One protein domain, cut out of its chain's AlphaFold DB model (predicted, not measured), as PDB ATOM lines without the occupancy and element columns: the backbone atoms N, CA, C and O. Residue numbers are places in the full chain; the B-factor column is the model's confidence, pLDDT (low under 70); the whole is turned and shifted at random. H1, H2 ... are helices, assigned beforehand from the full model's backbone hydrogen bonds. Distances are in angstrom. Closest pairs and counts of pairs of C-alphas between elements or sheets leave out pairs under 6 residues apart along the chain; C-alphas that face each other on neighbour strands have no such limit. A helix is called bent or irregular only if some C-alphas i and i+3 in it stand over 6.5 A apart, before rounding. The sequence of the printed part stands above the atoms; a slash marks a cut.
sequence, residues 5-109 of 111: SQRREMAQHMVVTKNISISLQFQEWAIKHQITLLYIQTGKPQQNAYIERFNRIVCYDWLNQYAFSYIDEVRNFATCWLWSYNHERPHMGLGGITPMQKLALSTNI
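Overview. This is residues 5 to 109 of the 111 residues of the protein "IS3 family transposase, orfB" of Yersinia pseudotuberculosis serotype O:1b (strain IP 31758) (UniProt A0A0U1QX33). Five helices are strung out along an open, winding path with few contacts between them. H1 and H2 make an arm that packs on no other helix; a long link leads from it to H3, whose last residues come near H4, and the end of H4 makes a corner with H5. The printed part has 105 residues with five named helices, H1 to H5 in order, and no named strand: the class is all helix. It is loose, with a radius of gyration of the C-alphas of 18.1 A and spans of 46 by 39 by 29 A.

Arrangement. H1, residues 5 to 15, and H2, residues 22 to 32, are apart. H3, residues 45 to 63, is apart from both. H4, residues 71 to 87, is close but not clearly touching H3: the closest C-alphas, of Trp 62 and Trp 81, are 7.5 A apart. The two run opposite ways at a steep tilt of 63 degrees. H5, residues 99 to 107, touches H4, which meets it with residues 85 to 87 alone; the closest C-alphas, of Asn 86 and Pro 99, are 5.1 A apart. They run the same way at a steep tilt of 56 degrees. In H2, H4 and H5 every O i to N i+4 pair is within hydrogen-bond range; in H1 6 of 7 are, in H3 12 of 15.

Along the chain. H1 begins at C-alpha 5, (85.789, 246.078, 329.606). H3 measures 23.7 A; it is irregular, with C-alphas 47 and 50 7.9 A apart, and has a kink of 38 degrees near residue 52. H4 measures 24.1 A. H5 ends at C-alpha 107, (73.311, 202.466, 327.657).

Size, cuts and confidence. The two C-alphas farthest apart, of Gln 6 and Ile 109, are 48.9 A apart. The printed part has no cut. The links H2 to H3 and H4 to H5 are long. pLDDT is under 70 at residues 5 to 20 and 108 to 109.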
ATOM      1  N   SER A   5      84.525 245.449 330.006       53.62
ATOM      2  CA  SER A   5      85.789 246.078 329.606       53.62
ATOM      3  C   SER A   5      86.999 245.606 330.419       53.62
ATOM      4  O   SER A   5      88.086 245.489 329.870       53.62
ATOM      5  N   GLN A   6      86.809 245.264 331.695       46.84
ATOM      6  CA  GLN A   6      87.883 244.849 332.605       46.84
ATOM      7  C   GLN A   6      88.147 243.336 332.562       46.84
ATOM      8  O   GLN A   6      89.175 242.865 333.040       46.84
ATOM      9  N   ARG A   7      87.251 242.544 331.951       59.56
ATOM     10  CA  ARG A   7      87.406 241.078 331.877       59.56
ATOM     11  C   ARG A   7      88.576 240.657 330.990       59.56
ATOM     12  O   ARG A   7      89.231 239.663 331.282       59.56
ATOM     13  N   ARG A   8      88.843 241.408 329.915       50.62
ATOM     14  CA  ARG A   8      89.932 241.127 328.965       50.62
ATOM     15  C   ARG A   8      91.302 241.393 329.591       50.62
ATOM     16  O   ARG A   8      92.219 240.607 329.405       50.62
ATOM     17  N   GLU A   9      91.390 242.452 330.385       54.50
ATOM     18  CA  GLU A   9      92.596 242.860 331.105       54.50
ATOM     19  C   GLU A   9      92.918 241.893 332.256       54.50
ATOM     20  O   GLU A   9      94.065 241.475 332.407       54.50
ATOM     21  N   MET A  10      91.898 241.431 332.994       50.12
ATOM     22  CA  MET A  10      92.054 240.370 334.001       50.12
ATOM     23  C   MET A  10      92.469 239.030 333.377       50.12
ATOM     24  O   MET A  10      93.359 238.365 333.901       50.12
ATOM     25  N   ALA A  11      91.872 238.648 332.241       53.16
ATOM     26  CA  ALA A  11      92.265 237.443 331.510       53.16
ATOM     27  C   ALA A  11      93.716 237.525 331.010       53.16
ATOM     28  O   ALA A  11      94.439 236.536 331.078       53.16
ATOM     29  N   GLN A  12      94.170 238.701 330.566       48.44
ATOM     30  CA  GLN A  12      95.561 238.925 330.170       48.44
ATOM     31  C   GLN A  12      96.523 238.851 331.365       48.44
ATOM     32  O   GLN A  12      97.555 238.199 331.260       48.44
ATOM     33  N   HIS A  13      96.171 239.420 332.521       46.25
ATOM     34  CA  HIS A  13      97.015 239.354 333.722       46.25
ATOM     35  C   HIS A  13      97.099 237.940 334.329       46.25
ATOM     36  O   HIS A  13      98.154 237.562 334.834       46.25
ATOM     37  N   MET A  14      96.042 237.123 334.226       42.50
ATOM     38  CA  MET A  14      96.075 235.711 334.646       42.50
ATOM     39  C   MET A  14      96.942 234.822 333.738       42.50
ATOM     40  O   MET A  14      97.420 233.782 334.184       42.50
ATOM     41  N   VAL A  15      97.156 235.211 332.474       50.66
ATOM     42  CA  VAL A  15      97.939 234.434 331.493       50.66
ATOM     43  C   VAL A  15      99.450 234.685 331.617       50.66
ATOM     44  O   VAL A  15     100.243 233.864 331.169       50.66
ATOM     45  N   VAL A  16      99.881 235.769 332.269       50.25
ATOM     46  CA  VAL A  16     101.300 236.185 332.290       50.25
ATOM     47  C   VAL A  16     102.118 235.549 333.430       50.25
ATOM     48  O   VAL A  16     103.344 235.562 333.389       50.25
ATOM     49  N   THR A  17     101.498 234.936 334.445       48.47
ATOM     50  CA  THR A  17     102.226 234.527 335.669       48.47
ATOM     51  C   THR A  17     102.993 233.202 335.559       48.47
ATOM     52  O   THR A  17     103.811 232.889 336.422       48.47
ATOM     53  N   LYS A  18     102.779 232.420 334.495       52.41
ATOM     54  CA  LYS A  18     103.614 231.267 334.131       52.41
ATOM     55  C   LYS A  18     103.735 231.257 332.617       52.41
ATOM     56  O   LYS A  18     102.722 231.338 331.938       52.41
ATOM     57  N   ASN A  19     104.952 231.135 332.098       57.00
ATOM     58  CA  ASN A  19     105.269 231.094 330.665       57.00
ATOM     59  C   ASN A  19     104.805 229.764 330.016       57.00
ATOM     60  O   ASN A  19     105.572 229.057 329.371       57.00
ATOM     61  N   ILE A  20     103.563 229.365 330.294       61.09
ATOM     62  CA  ILE A  20     102.951 228.085 329.973       61.09
ATOM     63  C   ILE A  20     101.665 228.382 329.210       61.09
ATOM     64  O   ILE A  20     100.698 228.909 329.762       61.09
ATOM     65  N   SER A  21     101.634 227.998 327.936       82.94
ATOM     66  CA  SER A  21     100.394 227.996 327.168       82.94
ATOM     67  C   SER A  21      99.551 226.792 327.585       82.94
ATOM     68  O   SER A  21      99.818 225.663 327.177       82.94
ATOM     69  N   ILE A  22      98.511 227.036 328.386       85.56
ATOM     70  CA  ILE A  22      97.534 226.011 328.796       85.56
ATOM     71  C   ILE A  22      96.903 225.348 327.562       85.56
ATOM     72  O   ILE A  22      96.701 224.138 327.545       85.56
ATOM     73  N   SER A  23      96.641 226.128 326.506       83.88
ATOM     74  CA  SER A  23      96.100 225.607 325.246       83.88
ATOM     75  C   SER A  23      97.041 224.598 324.596       83.88
ATOM     76  O   SER A  23      96.584 223.559 324.129       83.88
ATOM     77  N   LEU A  24      98.342 224.899 324.562       89.19
ATOM     78  CA  LEU A  24      99.332 224.019 323.948       89.19
ATOM     79  C   LEU A  24      99.490 222.731 324.760       89.19
ATOM     80  O   LEU A  24      99.397 221.643 324.204       89.19
ATOM     81  N   GLN A  25      99.624 222.848 326.083       92.75
ATOM     82  CA  GLN A  25      99.711 221.680 326.964       92.75
ATOM     83  C   GLN A  25      98.478 220.779 326.859       92.75
ATOM     84  O   GLN A  25      98.590 219.555 326.874       92.75
ATOM     85  N   PHE A  26      97.292 221.376 326.733       90.56
ATOM     86  CA  PHE A  26      96.057 220.627 326.538       90.56
ATOM     87  C   PHE A  26      96.024 219.901 325.185       90.56
ATOM     88  O   PHE A  26      95.613 218.744 325.128       90.56
ATOM     89  N   GLN A  27      96.494 220.543 324.109       93.31
ATOM     90  CA  GLN A  27      96.624 219.911 322.791       93.31
ATOM     91  C   GLN A  27      97.593 218.725 322.825       93.31
ATOM     92  O   GLN A  27      97.250 217.644 322.350       93.31
ATOM     93  N   GLU A  28      98.767 218.896 323.432       94.56
ATOM     94  CA  GLU A  28      99.760 217.828 323.593       94.56
ATOM     95  C   GLU A  28      99.204 216.651 324.405       94.56
ATOM     96  O   GLU A  28      99.365 215.492 324.017       94.56
ATOM     97  N   TRP A  29      98.499 216.939 325.503       95.88
ATOM     98  CA  TRP A  29      97.829 215.923 326.311       95.88
ATOM     99  C   TRP A  29      96.770 215.163 325.502       95.88
ATOM    100  O   TRP A  29      96.765 213.933 325.504       95.88
ATOM    101  N   ALA A  30      95.919 215.865 324.751       96.12
ATOM    102  CA  ALA A  30      94.891 215.236 323.928       96.12
ATOM    103  C   ALA A  30      95.501 214.316 322.858       96.12
ATOM    104  O   ALA A  30      95.069 213.172 322.721       96.12
ATOM    105  N   ILE A  31      96.562 214.764 322.173       95.88
ATOM    106  CA  ILE A  31      97.302 213.954 321.190       95.88
ATOM    107  C   ILE A  31      97.868 212.693 321.849       95.88
ATOM    108  O   ILE A  31      97.665 211.590 321.341       95.88
ATOM    109  N   LYS A  32      98.527 212.833 323.007       97.88
ATOM    110  CA  LYS A  32      99.092 211.704 323.762       97.88
ATOM    111  C   LYS A  32      98.034 210.658 324.127       97.88
ATOM    112  O   LYS A  32      98.332 209.467 324.137       97.88
ATOM    113  N   HIS A  33      96.812 211.100 324.416       97.56
ATOM    114  CA  HIS A  33      95.686 210.242 324.778       97.56
ATOM    115  C   HIS A  33      94.800 209.839 323.588       97.56
ATOM    116  O   HIS A  33      93.756 209.230 323.803       97.56
ATOM    117  N   GLN A  34      95.210 210.141 322.348       97.06
ATOM    118  CA  GLN A  34      94.451 209.847 321.124       97.06
ATOM    119  C   GLN A  34      93.037 210.456 321.130       97.06
ATOM    120  O   GLN A  34      92.101 209.926 320.536       97.06
ATOM    121  N   ILE A  35      92.880 211.600 321.799       96.31
ATOM    122  CA  ILE A  35      91.635 212.360 321.863       96.31
ATOM    123  C   ILE A  35      91.642 213.390 320.735       96.31
ATOM    124  O   ILE A  35      92.487 214.285 320.689       96.31
ATOM    125  N   THR A  36      90.673 213.296 319.828       95.19
ATOM    126  CA  THR A  36      90.480 214.303 318.781       95.19
ATOM    127  C   THR A  36      89.831 215.559 319.360       95.19
ATOM    128  O   THR A  36      88.720 215.510 319.886       95.19
ATOM    129  N   LEU A  37      90.504 216.704 319.224       91.81
ATOM    130  CA  LEU A  37      89.938 218.002 319.588       91.81
ATOM    131  C   LEU A  37      89.058 218.537 318.456       91.81
ATOM    132  O   LEU A  37      89.524 218.739 317.335       91.81
ATOM    133  N   LEU A  38      87.789 218.799 318.765       90.56
ATOM    134  CA  LEU A  38      86.842 219.433 317.852       90.56
ATOM    135  C   LEU A  38      86.621 220.885 318.271       90.56
ATOM    136  O   LEU A  38      86.229 221.164 319.404       90.56
ATOM    137  N   TYR A  39      86.859 221.807 317.343       89.44
ATOM    138  CA  TYR A  39      86.680 223.238 317.564       89.44
ATOM    139  C   TYR A  39      85.345 223.720 316.997       89.44
ATOM    140  O   TYR A  39      84.908 223.287 315.928       89.44
ATOM    141  N   ILE A  40      84.715 224.656 317.707       88.50
ATOM    142  CA  ILE A  40      83.547 225.383 317.206       88.50
ATOM    143  C   ILE A  40      83.981 226.229 316.008       88.50
ATOM    144  O   ILE A  40      85.005 226.909 316.044       88.50
ATOM    145  N   GLN A  41      83.186 226.199 314.945       91.25
ATOM    146  CA  GLN A  41      83.442 226.972 313.740       91.25
ATOM    147  C   GLN A  41      83.109 228.446 313.981       91.25
ATOM    148  O   GLN A  41      82.049 228.791 314.514       91.25
ATOM    149  N   THR A  42      83.999 229.330 313.538       91.69
ATOM    150  CA  THR A  42      83.767 230.776 313.577       91.69
ATOM    151  C   THR A  42      82.456 231.122 312.871       91.69
ATOM    152  O   THR A  42      82.188 230.652 311.767       91.69
ATOM    153  N   GLY A  43      81.619 231.934 313.520       93.31
ATOM    154  CA  GLY A  43      80.311 232.325 312.987       93.31
ATOM    155  C   GLY A  43      79.196 231.287 313.168       93.31
ATOM    156  O   GLY A  43      78.083 231.539 312.716       93.31
ATOM    157  N   LYS A  44      79.445 230.159 313.852       91.38
ATOM    158  CA  LYS A  44      78.422 229.139 314.157       91.38
ATOM    159  C   LYS A  44      78.201 228.954 315.665       91.38
ATOM    160  O   LYS A  44      78.450 227.870 316.198       91.38
ATOM    161  N   PRO A  45      77.694 229.980 316.379       88.56
ATOM    162  CA  PRO A  45      77.490 229.912 317.830       88.56
ATOM    163  C   PRO A  45      76.517 228.800 318.256       88.56
ATOM    164  O   PRO A  45      76.597 228.295 319.371       88.56
ATOM    165  N   GLN A  46      75.638 228.345 317.358       92.44
ATOM    166  CA  GLN A  46      74.685 227.270 317.640       92.44
ATOM    167  C   GLN A  46      75.378 225.946 317.998       92.44
ATOM    168  O   GLN A  46      74.806 225.153 318.741       92.44
ATOM    169  N   GLN A  47      76.622 225.729 317.548       90.62
ATOM    170  CA  GLN A  47      77.410 224.541 317.901       90.62
ATOM    171  C   GLN A  47      77.746 224.475 319.401       90.62
ATOM    172  O   GLN A  47      78.012 223.393 319.912       90.62
ATOM    173  N   ASN A  48      77.685 225.605 320.115       93.06
ATOM    174  CA  ASN A  48      77.960 225.702 321.550       93.06
ATOM    175  C   ASN A  48      76.697 225.901 322.408       93.06
ATOM    176  O   ASN A  48      76.779 226.007 323.633       93.06
ATOM    177  N   ALA A  49      75.511 225.956 321.790       90.94
ATOM    178  CA  ALA A  49      74.286 226.414 322.450       90.94
ATOM    179  C   ALA A  49      73.918 225.605 323.707       90.94
ATOM    180  O   ALA A  49      73.421 226.167 324.687       90.94
ATOM    181  N   TYR A  50      74.178 224.293 323.708       88.44
ATOM    182  CA  TYR A  50      73.912 223.434 324.862       88.44
ATOM    183  C   TYR A  50      74.813 223.762 326.056       88.44
ATOM    184  O   TYR A  50      74.312 223.919 327.169       88.44
ATOM    185  N   ILE A  51      76.117 223.925 325.820       89.69
ATOM    186  CA  ILE A  51      77.091 224.265 326.863       89.69
ATOM    187  C   ILE A  51      76.827 225.670 327.401       89.69
ATOM    188  O   ILE A  51      76.832 225.883 328.610       89.69
ATOM    189  N   GLU A  52      76.508 226.630 326.533       92.62
ATOM    190  CA  GLU A  52      76.149 227.986 326.959       92.62
ATOM    191  C   GLU A  52      74.880 228.005 327.809       92.62
ATOM    192  O   GLU A  52      74.816 228.694 328.831       92.62
ATOM    193  N   ARG A  53      73.866 227.220 327.423       92.12
ATOM    194  CA  ARG A  53      72.651 227.059 328.225       92.12
ATOM    195  C   ARG A  53      72.964 226.437 329.582       92.12
ATOM    196  O   ARG A  53      72.447 226.938 330.576       92.12
ATOM    197  N   PHE A  54      73.784 225.392 329.625       90.88
ATOM    198  CA  PHE A  54      74.207 224.758 330.871       90.88
ATOM    199  C   PHE A  54      74.946 225.750 331.780       90.88
ATOM    200  O   PHE A  54      74.512 225.973 332.907       90.88
ATOM    201  N   ASN A  55      75.975 226.432 331.272       91.94
ATOM    202  CA  ASN A  55      76.758 227.408 332.036       91.94
ATOM    203  C   ASN A  55      75.885 228.534 332.595       91.94
ATOM    204  O   ASN A  55      76.066 228.972 333.728       91.94
ATOM    205  N   ARG A  56      74.892 228.982 331.822       93.88
ATOM    206  CA  ARG A  56      73.917 229.967 332.285       93.88
ATOM    207  C   ARG A  56      73.094 229.455 333.473       93.88
ATOM    208  O   ARG A  56      72.888 230.213 334.413       93.88
ATOM    209  N   ILE A  57      72.644 228.200 333.437       92.38
ATOM    210  CA  ILE A  57      71.896 227.576 334.541       92.38
ATOM    211  C   ILE A  57      72.781 227.453 335.784       92.38
ATOM    212  O   ILE A  57      72.363 227.866 336.857       92.38
ATOM    213  N   VAL A  58      74.016 226.967 335.637       91.25
ATOM    214  CA  VAL A  58      75.004 226.882 336.731       91.25
ATOM    215  C   VAL A  58      75.204 228.251 337.391       91.25
ATOM    216  O   VAL A  58      75.170 228.372 338.615       91.25
ATOM    217  N   CYS A  59      75.377 229.302 336.586       91.44
ATOM    218  CA  CYS A  59      75.560 230.650 337.103       91.44
ATOM    219  C   CYS A  59      74.319 231.176 337.831       91.44
ATOM    220  O   CYS A  59      74.447 231.715 338.927       91.44
ATOM    221  N   TYR A  60      73.132 231.047 337.234       92.38
ATOM    222  CA  TYR A  60      71.908 231.595 337.819       92.38
ATOM    223  C   TYR A  60      71.418 230.817 339.036       92.38
ATOM    224  O   TYR A  60      71.071 231.444 340.034       92.38
ATOM    225  N   ASP A  61      71.407 229.489 338.970       87.88
ATOM    226  CA  ASP A  61      70.826 228.646 340.017       87.88
ATOM    227  C   ASP A  61      71.788 228.453 341.197       87.88
ATOM    228  O   ASP A  61      71.342 228.159 342.303       87.88
ATOM    229  N   TRP A  62      73.101 228.603 340.980       88.12
ATOM    230  CA  TRP A  62      74.108 228.334 342.007       88.12
ATOM    231  C   TRP A  62      75.115 229.466 342.193       88.12
ATOM    232  O   TRP A  62      75.073 230.126 343.228       88.12
ATOM    233  N   LEU A  63      76.020 229.719 341.241       87.69
ATOM    234  CA  LEU A  63      77.189 230.579 341.514       87.69
ATOM    235  C   LEU A  63      76.821 232.007 341.935       87.69
ATOM    236  O   LEU A  63      77.527 232.602 342.739       87.69
ATOM    237  N   ASN A  64      75.729 232.560 341.405       89.38
ATOM    238  CA  ASN A  64      75.296 233.917 341.737       89.38
ATOM    239  C   ASN A  64      74.479 234.006 343.037       89.38
ATOM    240  O   ASN A  64      74.195 235.116 343.478       89.38
ATOM    241  N   GLN A  65      74.082 232.876 343.632       88.19
ATOM    242  CA  GLN A  65      73.225 232.842 344.825       88.19
ATOM    243  C   GLN A  65      74.019 232.873 346.138       88.19
ATOM    244  O   GLN A  65      73.457 233.170 347.188       88.19
ATOM    245  N   TYR A  66      75.319 232.579 346.091       87.56
ATOM    246  CA  TYR A  66      76.142 232.394 347.284       87.56
ATOM    247  C   TYR A  66      77.443 233.194 347.189       87.56
ATOM    248  O   TYR A  66      78.062 233.287 346.130       87.56
ATOM    249  N   ALA A  67      77.880 233.741 348.322       91.19
ATOM    250  CA  ALA A  67      79.225 234.274 348.488       91.19
ATOM    251  C   ALA A  67      80.053 233.250 349.268       91.19
ATOM    252  O   ALA A  67      79.716 232.920 350.402       91.19
ATOM    253  N   PHE A  68      81.116 232.740 348.653       90.56
ATOM    254  CA  PHE A  68      82.002 231.752 349.267       90.56
ATOM    255  C   PHE A  68      83.243 232.430 349.828       90.56
ATOM    256  O   PHE A  68      83.794 233.337 349.199       90.56
ATOM    257  N   SER A  69      83.696 231.963 350.987       93.06
ATOM    258  CA  SER A  69      84.922 232.454 351.619       93.06
ATOM    259  C   SER A  69      86.111 231.548 351.308       93.06
ATOM    260  O   SER A  69      87.248 232.017 351.258       93.06
ATOM    261  N   TYR A  70      85.851 230.266 351.027       93.56
ATOM    262  CA  TYR A  70      86.886 229.273 350.755       93.56
ATOM    263  C   TYR A  70      86.579 228.442 349.511       93.56
ATOM    264  O   TYR A  70      85.434 228.119 349.200       93.56
ATOM    265  N   ILE A  71      87.634 228.032 348.807       94.12
ATOM    266  CA  ILE A  71      87.509 227.195 347.608       94.12
ATOM    267  C   ILE A  71      86.888 225.824 347.910       94.12
ATOM    268  O   ILE A  71      86.197 225.264 347.062       94.12
ATOM    269  N   ASP A  72      87.089 225.292 349.115       94.81
ATOM    270  CA  ASP A  72      86.519 224.001 349.508       94.81
ATOM    271  C   ASP A  72      84.998 224.072 349.670       94.81
ATOM    272  O   ASP A  72      84.300 223.131 349.297       94.81
ATOM    273  N   GLU A  73      84.459 225.218 350.096       92.31
ATOM    274  CA  GLU A  73      83.011 225.455 350.093       92.31
ATOM    275  C   GLU A  73      82.471 225.432 348.662       92.31
ATOM    276  O   GLU A  73      81.492 224.740 348.385       92.31
ATOM    277  N   VAL A  74      83.151 226.114 347.733       93.44
ATOM    278  CA  VAL A  74      82.778 226.107 346.311       93.44
ATOM    279  C   VAL A  74      82.755 224.676 345.774       93.44
ATOM    280  O   VAL A  74      81.794 224.294 345.116       93.44
ATOM    281  N   ARG A  75      83.780 223.864 346.068       94.56
ATOM    282  CA  ARG A  75      83.862 222.461 345.618       94.56
ATOM    283  C   ARG A  75      82.732 221.603 346.180       94.56
ATOM    284  O   ARG A  75      82.118 220.843 345.428       94.56
ATOM    285  N   ASN A  76      82.447 221.737 347.471       94.31
ATOM    286  CA  ASN A  76      81.389 220.975 348.129       94.31
ATOM    287  C   ASN A  76      80.021 221.330 347.542       94.31
ATOM    288  O   ASN A  76      79.287 220.445 347.105       94.31
ATOM    289  N   PHE A  77      79.712 222.624 347.429       92.69
ATOM    290  CA  PHE A  77      78.457 223.071 346.833       92.69
ATOM    291  C   PHE A  77      78.343 222.697 345.352       92.69
ATOM    292  O   PHE A  77      77.275 222.258 344.931       92.69
ATOM    293  N   ALA A  78      79.427 222.804 344.574       93.06
ATOM    294  CA  ALA A  78      79.451 222.370 343.178       93.06
ATOM    295  C   ALA A  78      79.074 220.892 343.049       93.06
ATOM    296  O   ALA A  78      78.272 220.526 342.192       93.06
ATOM    297  N   THR A  79      79.637 220.051 343.920       94.94
ATOM    298  CA  THR A  79      79.404 218.604 343.926       94.94
ATOM    299  C   THR A  79      77.950 218.286 344.258       94.94
ATOM    300  O   THR A  79      77.302 217.553 343.511       94.94
ATOM    301  N   CYS A  80      77.407 218.887 345.321       94.75
ATOM    302  CA  CYS A  80      76.006 218.710 345.702       94.75
ATOM    303  C   CYS A  80      75.052 219.203 344.607       94.75
ATOM    304  O   CYS A  80      74.121 218.499 344.225       94.75
ATOM    305  N   TRP A  81      75.306 220.389 344.048       94.31
ATOM    306  CA  TRP A  81      74.463 220.948 342.995       94.31
ATOM    307  C   TRP A  81      74.492 220.090 341.727       94.31
ATOM    308  O   TRP A  81      73.445 219.825 341.132       94.31
ATOM    309  N   LEU A  82      75.674 219.612 341.325       95.31
ATOM    310  CA  LEU A  82      75.828 218.740 340.164       95.31
ATOM    311  C   LEU A  82      75.111 217.402 340.373       95.31
ATOM    312  O   LEU A  82      74.488 216.895 339.438       95.31
ATOM    313  N   TRP A  83      75.159 216.851 341.590       96.75
ATOM    314  CA  TRP A  83      74.394 215.660 341.946       96.75
ATOM    315  C   TRP A  83      72.898 215.883 341.725       96.75
ATOM    316  O   TRP A  83      72.301 215.155 340.929       96.75
ATOM    317  N   SER A  84      72.320 216.927 342.327       95.62
ATOM    318  CA  SER A  84      70.899 217.253 342.171       95.62
ATOM    319  C   SER A  84      70.518 217.522 340.714       95.62
ATOM    320  O   SER A  84      69.507 217.015 340.228       95.62
ATOM    321  N   TYR A  85      71.345 218.254 339.960       94.31
ATOM    322  CA  TYR A  85      71.097 218.519 338.540       94.31
ATOM    323  C   TYR A  85      71.019 217.230 337.703       94.31
ATOM    324  O   TYR A  85      70.170 217.121 336.812       94.31
ATOM    325  N   ASN A  86      71.895 216.262 337.990       95.56
ATOM    326  CA  ASN A  86      72.027 215.023 337.225       95.56
ATOM    327  C   ASN A  86      71.084 213.901 337.686       95.56
ATOM    328  O   ASN A  86      70.693 213.076 336.858       95.56
ATOM    329  N   HIS A  87      70.714 213.855 338.967       96.94
ATOM    330  CA  HIS A  87      69.978 212.728 339.554       96.94
ATOM    331  C   HIS A  87      68.547 213.068 339.960       96.94
ATOM    332  O   HIS A  87      67.702 212.177 339.943       96.94
ATOM    333  N   GLU A  88      68.256 214.329 340.283       96.62
ATOM    334  CA  GLU A  88      66.984 214.724 340.904       96.62
ATOM    335  C   GLU A  88      66.168 215.657 340.008       96.62
ATOM    336  O   GLU A  88      64.942 215.595 340.002       96.62
ATOM    337  N   ARG A  89      66.827 216.515 339.217       94.50
ATOM    338  CA  ARG A  89      66.148 217.510 338.380       94.50
ATOM    339  C   ARG A  89      65.591 216.879 337.095       94.50
ATOM    340  O   ARG A  89      66.382 216.469 336.241       94.50
ATOM    341  N   PRO A  90      64.262 216.863 336.883       94.94
ATOM    342  CA  PRO A  90      63.681 216.459 335.608       94.94
ATOM    343  C   PRO A  90      63.908 217.540 334.544       94.94
ATOM    344  O   PRO A  90      63.765 218.738 334.810       94.94
ATOM    345  N   HIS A  91      64.231 217.131 333.314       92.44
ATOM    346  CA  HIS A  91      64.423 218.055 332.191       92.44
ATOM    347  C   HIS A  91      63.393 217.793 331.101       92.44
ATOM    348  O   HIS A  91      63.353 216.717 330.509       92.44
ATOM    349  N   MET A  92      62.606 218.812 330.752       91.25
ATOM    350  CA  MET A  92      61.594 218.692 329.691       91.25
ATOM    351  C   MET A  92      62.199 218.327 328.330       91.25
ATOM    352  O   MET A  92      61.605 217.559 327.583       91.25
ATOM    353  N   GLY A  93      63.417 218.797 328.038       87.88
ATOM    354  CA  GLY A  93      64.146 218.406 326.825       87.88
ATOM    355  C   GLY A  93      64.531 216.922 326.774       87.88
ATOM    356  O   GLY A  93      64.882 216.427 325.711       87.88
ATOM    357  N   LEU A  94      64.450 216.212 327.903       91.19
ATOM    358  CA  LEU A  94      64.682 214.773 328.008       91.19
ATOM    359  C   LEU A  94      63.377 213.971 328.127       91.19
ATOM    360  O   LEU A  94      63.438 212.763 328.315       91.19
ATOM    361  N   GLY A  95      62.207 214.607 328.011       93.81
ATOM    362  CA  GLY A  95      60.915 213.954 328.252       93.81
ATOM    363  C   GLY A  95      60.522 213.903 329.729       93.81
ATOM    364  O   GLY A  95      59.775 213.021 330.132       93.81
ATOM    365  N   GLY A  96      61.037 214.826 330.547       95.25
ATOM    366  CA  GLY A  96      60.689 214.925 331.969       95.25
ATOM    367  C   GLY A  96      61.480 213.991 332.885       95.25
ATOM    368  O   GLY A  96      61.191 213.933 334.073       95.25
ATOM    369  N   ILE A  97      62.494 213.299 332.362       96.12
ATOM    370  CA  ILE A  97      63.414 212.464 333.148       96.12
ATOM    371  C   ILE A  97      64.717 213.211 333.454       96.12
ATOM    372  O   ILE A  97      65.012 214.258 332.863       96.12
ATOM    373  N   THR A  98      65.505 212.681 334.385       96.75
ATOM    374  CA  THR A  98      66.803 213.254 334.767       96.75
ATOM    375  C   THR A  98      67.911 212.859 333.779       96.75
ATOM    376  O   THR A  98      67.766 211.876 333.041       96.75
ATOM    377  N   PRO A  99      69.042 213.589 333.728       95.19
ATOM    378  CA  PRO A  99      70.152 213.253 332.837       95.19
ATOM    379  C   PRO A  99      70.698 211.842 333.076       95.19
ATOM    380  O   PRO A  99      70.971 211.123 332.116       95.19
ATOM    381  N   MET A 100      70.784 211.405 334.336       96.25
ATOM    382  CA  MET A 100      71.248 210.056 334.674       96.25
ATOM    383  C   MET A 100      70.258 208.967 334.263       96.25
ATOM    384  O   MET A 100      70.676 207.924 333.766       96.25
ATOM    385  N   GLN A 101      68.951 209.218 334.381       95.94
ATOM    386  CA  GLN A 101      67.939 208.304 333.843       95.94
ATOM    387  C   GLN A 101      68.062 208.185 332.322       95.94
ATOM    388  O   GLN A 101      68.047 207.080 331.783       95.94
ATOM    389  N   LYS A 102      68.245 209.312 331.617       94.75
ATOM    390  CA  LYS A 102      68.454 209.301 330.165       94.75
ATOM    391  C   LYS A 102      69.702 208.505 329.779       94.75
ATOM    392  O   LYS A 102      69.637 207.730 328.826       94.75
ATOM    393  N   LEU A 103      70.802 208.682 330.514       94.00
ATOM    394  CA  LEU A 103      72.046 207.944 330.302       94.00
ATOM    395  C   LEU A 103      71.822 206.436 330.460       94.00
ATOM    396  O   LEU A 103      72.095 205.694 329.521       94.00
ATOM    397  N   ALA A 104      71.240 205.997 331.579       93.44
ATOM    398  CA  ALA A 104      70.962 204.583 331.837       93.44
ATOM    399  C   ALA A 104      70.091 203.943 330.740       93.44
ATOM    400  O   ALA A 104      70.390 202.849 330.263       93.44
ATOM    401  N   LEU A 105      69.055 204.651 330.276       92.12
ATOM    402  CA  LEU A 105      68.214 204.191 329.168       92.12
ATOM    403  C   LEU A 105      68.986 204.093 327.846       92.12
ATOM    404  O   LEU A 105      68.737 203.181 327.067       92.12
ATOM    405  N   SER A 106      69.913 205.018 327.579       86.06
ATOM    406  CA  SER A 106      70.722 204.998 326.353       86.06
ATOM    407  C   SER A 106      71.775 203.889 326.345       86.06
ATOM    408  O   SER A 106      72.036 203.306 325.297       86.06
ATOM    409  N   THR A 107      72.338 203.555 327.509       75.38
ATOM    410  CA  THR A 107      73.311 202.466 327.657       75.38
ATOM    411  C   THR A 107      72.660 201.098 327.443       75.38
ATOM    412  O   THR A 107      73.276 200.226 326.840       75.38
ATOM    413  N   ASN A 108      71.394 200.933 327.835       60.91
ATOM    414  CA  ASN A 108      70.641 199.688 327.644       60.91
ATOM    415  C   ASN A 108      70.201 199.418 326.194       60.91
ATOM    416  O   ASN A 108      69.693 198.340 325.921       60.91
ATOM    417  N   ILE A 109      70.352 200.378 325.274       55.59
ATOM    418  CA  ILE A 109      70.003 200.207 323.848       55.59
ATOM    419  C   ILE A 109      71.239 199.795 323.018       55.59
ATOM    420  O   ILE A 109      71.114 199.449 321.847       55.59
TER     421      ILE A 109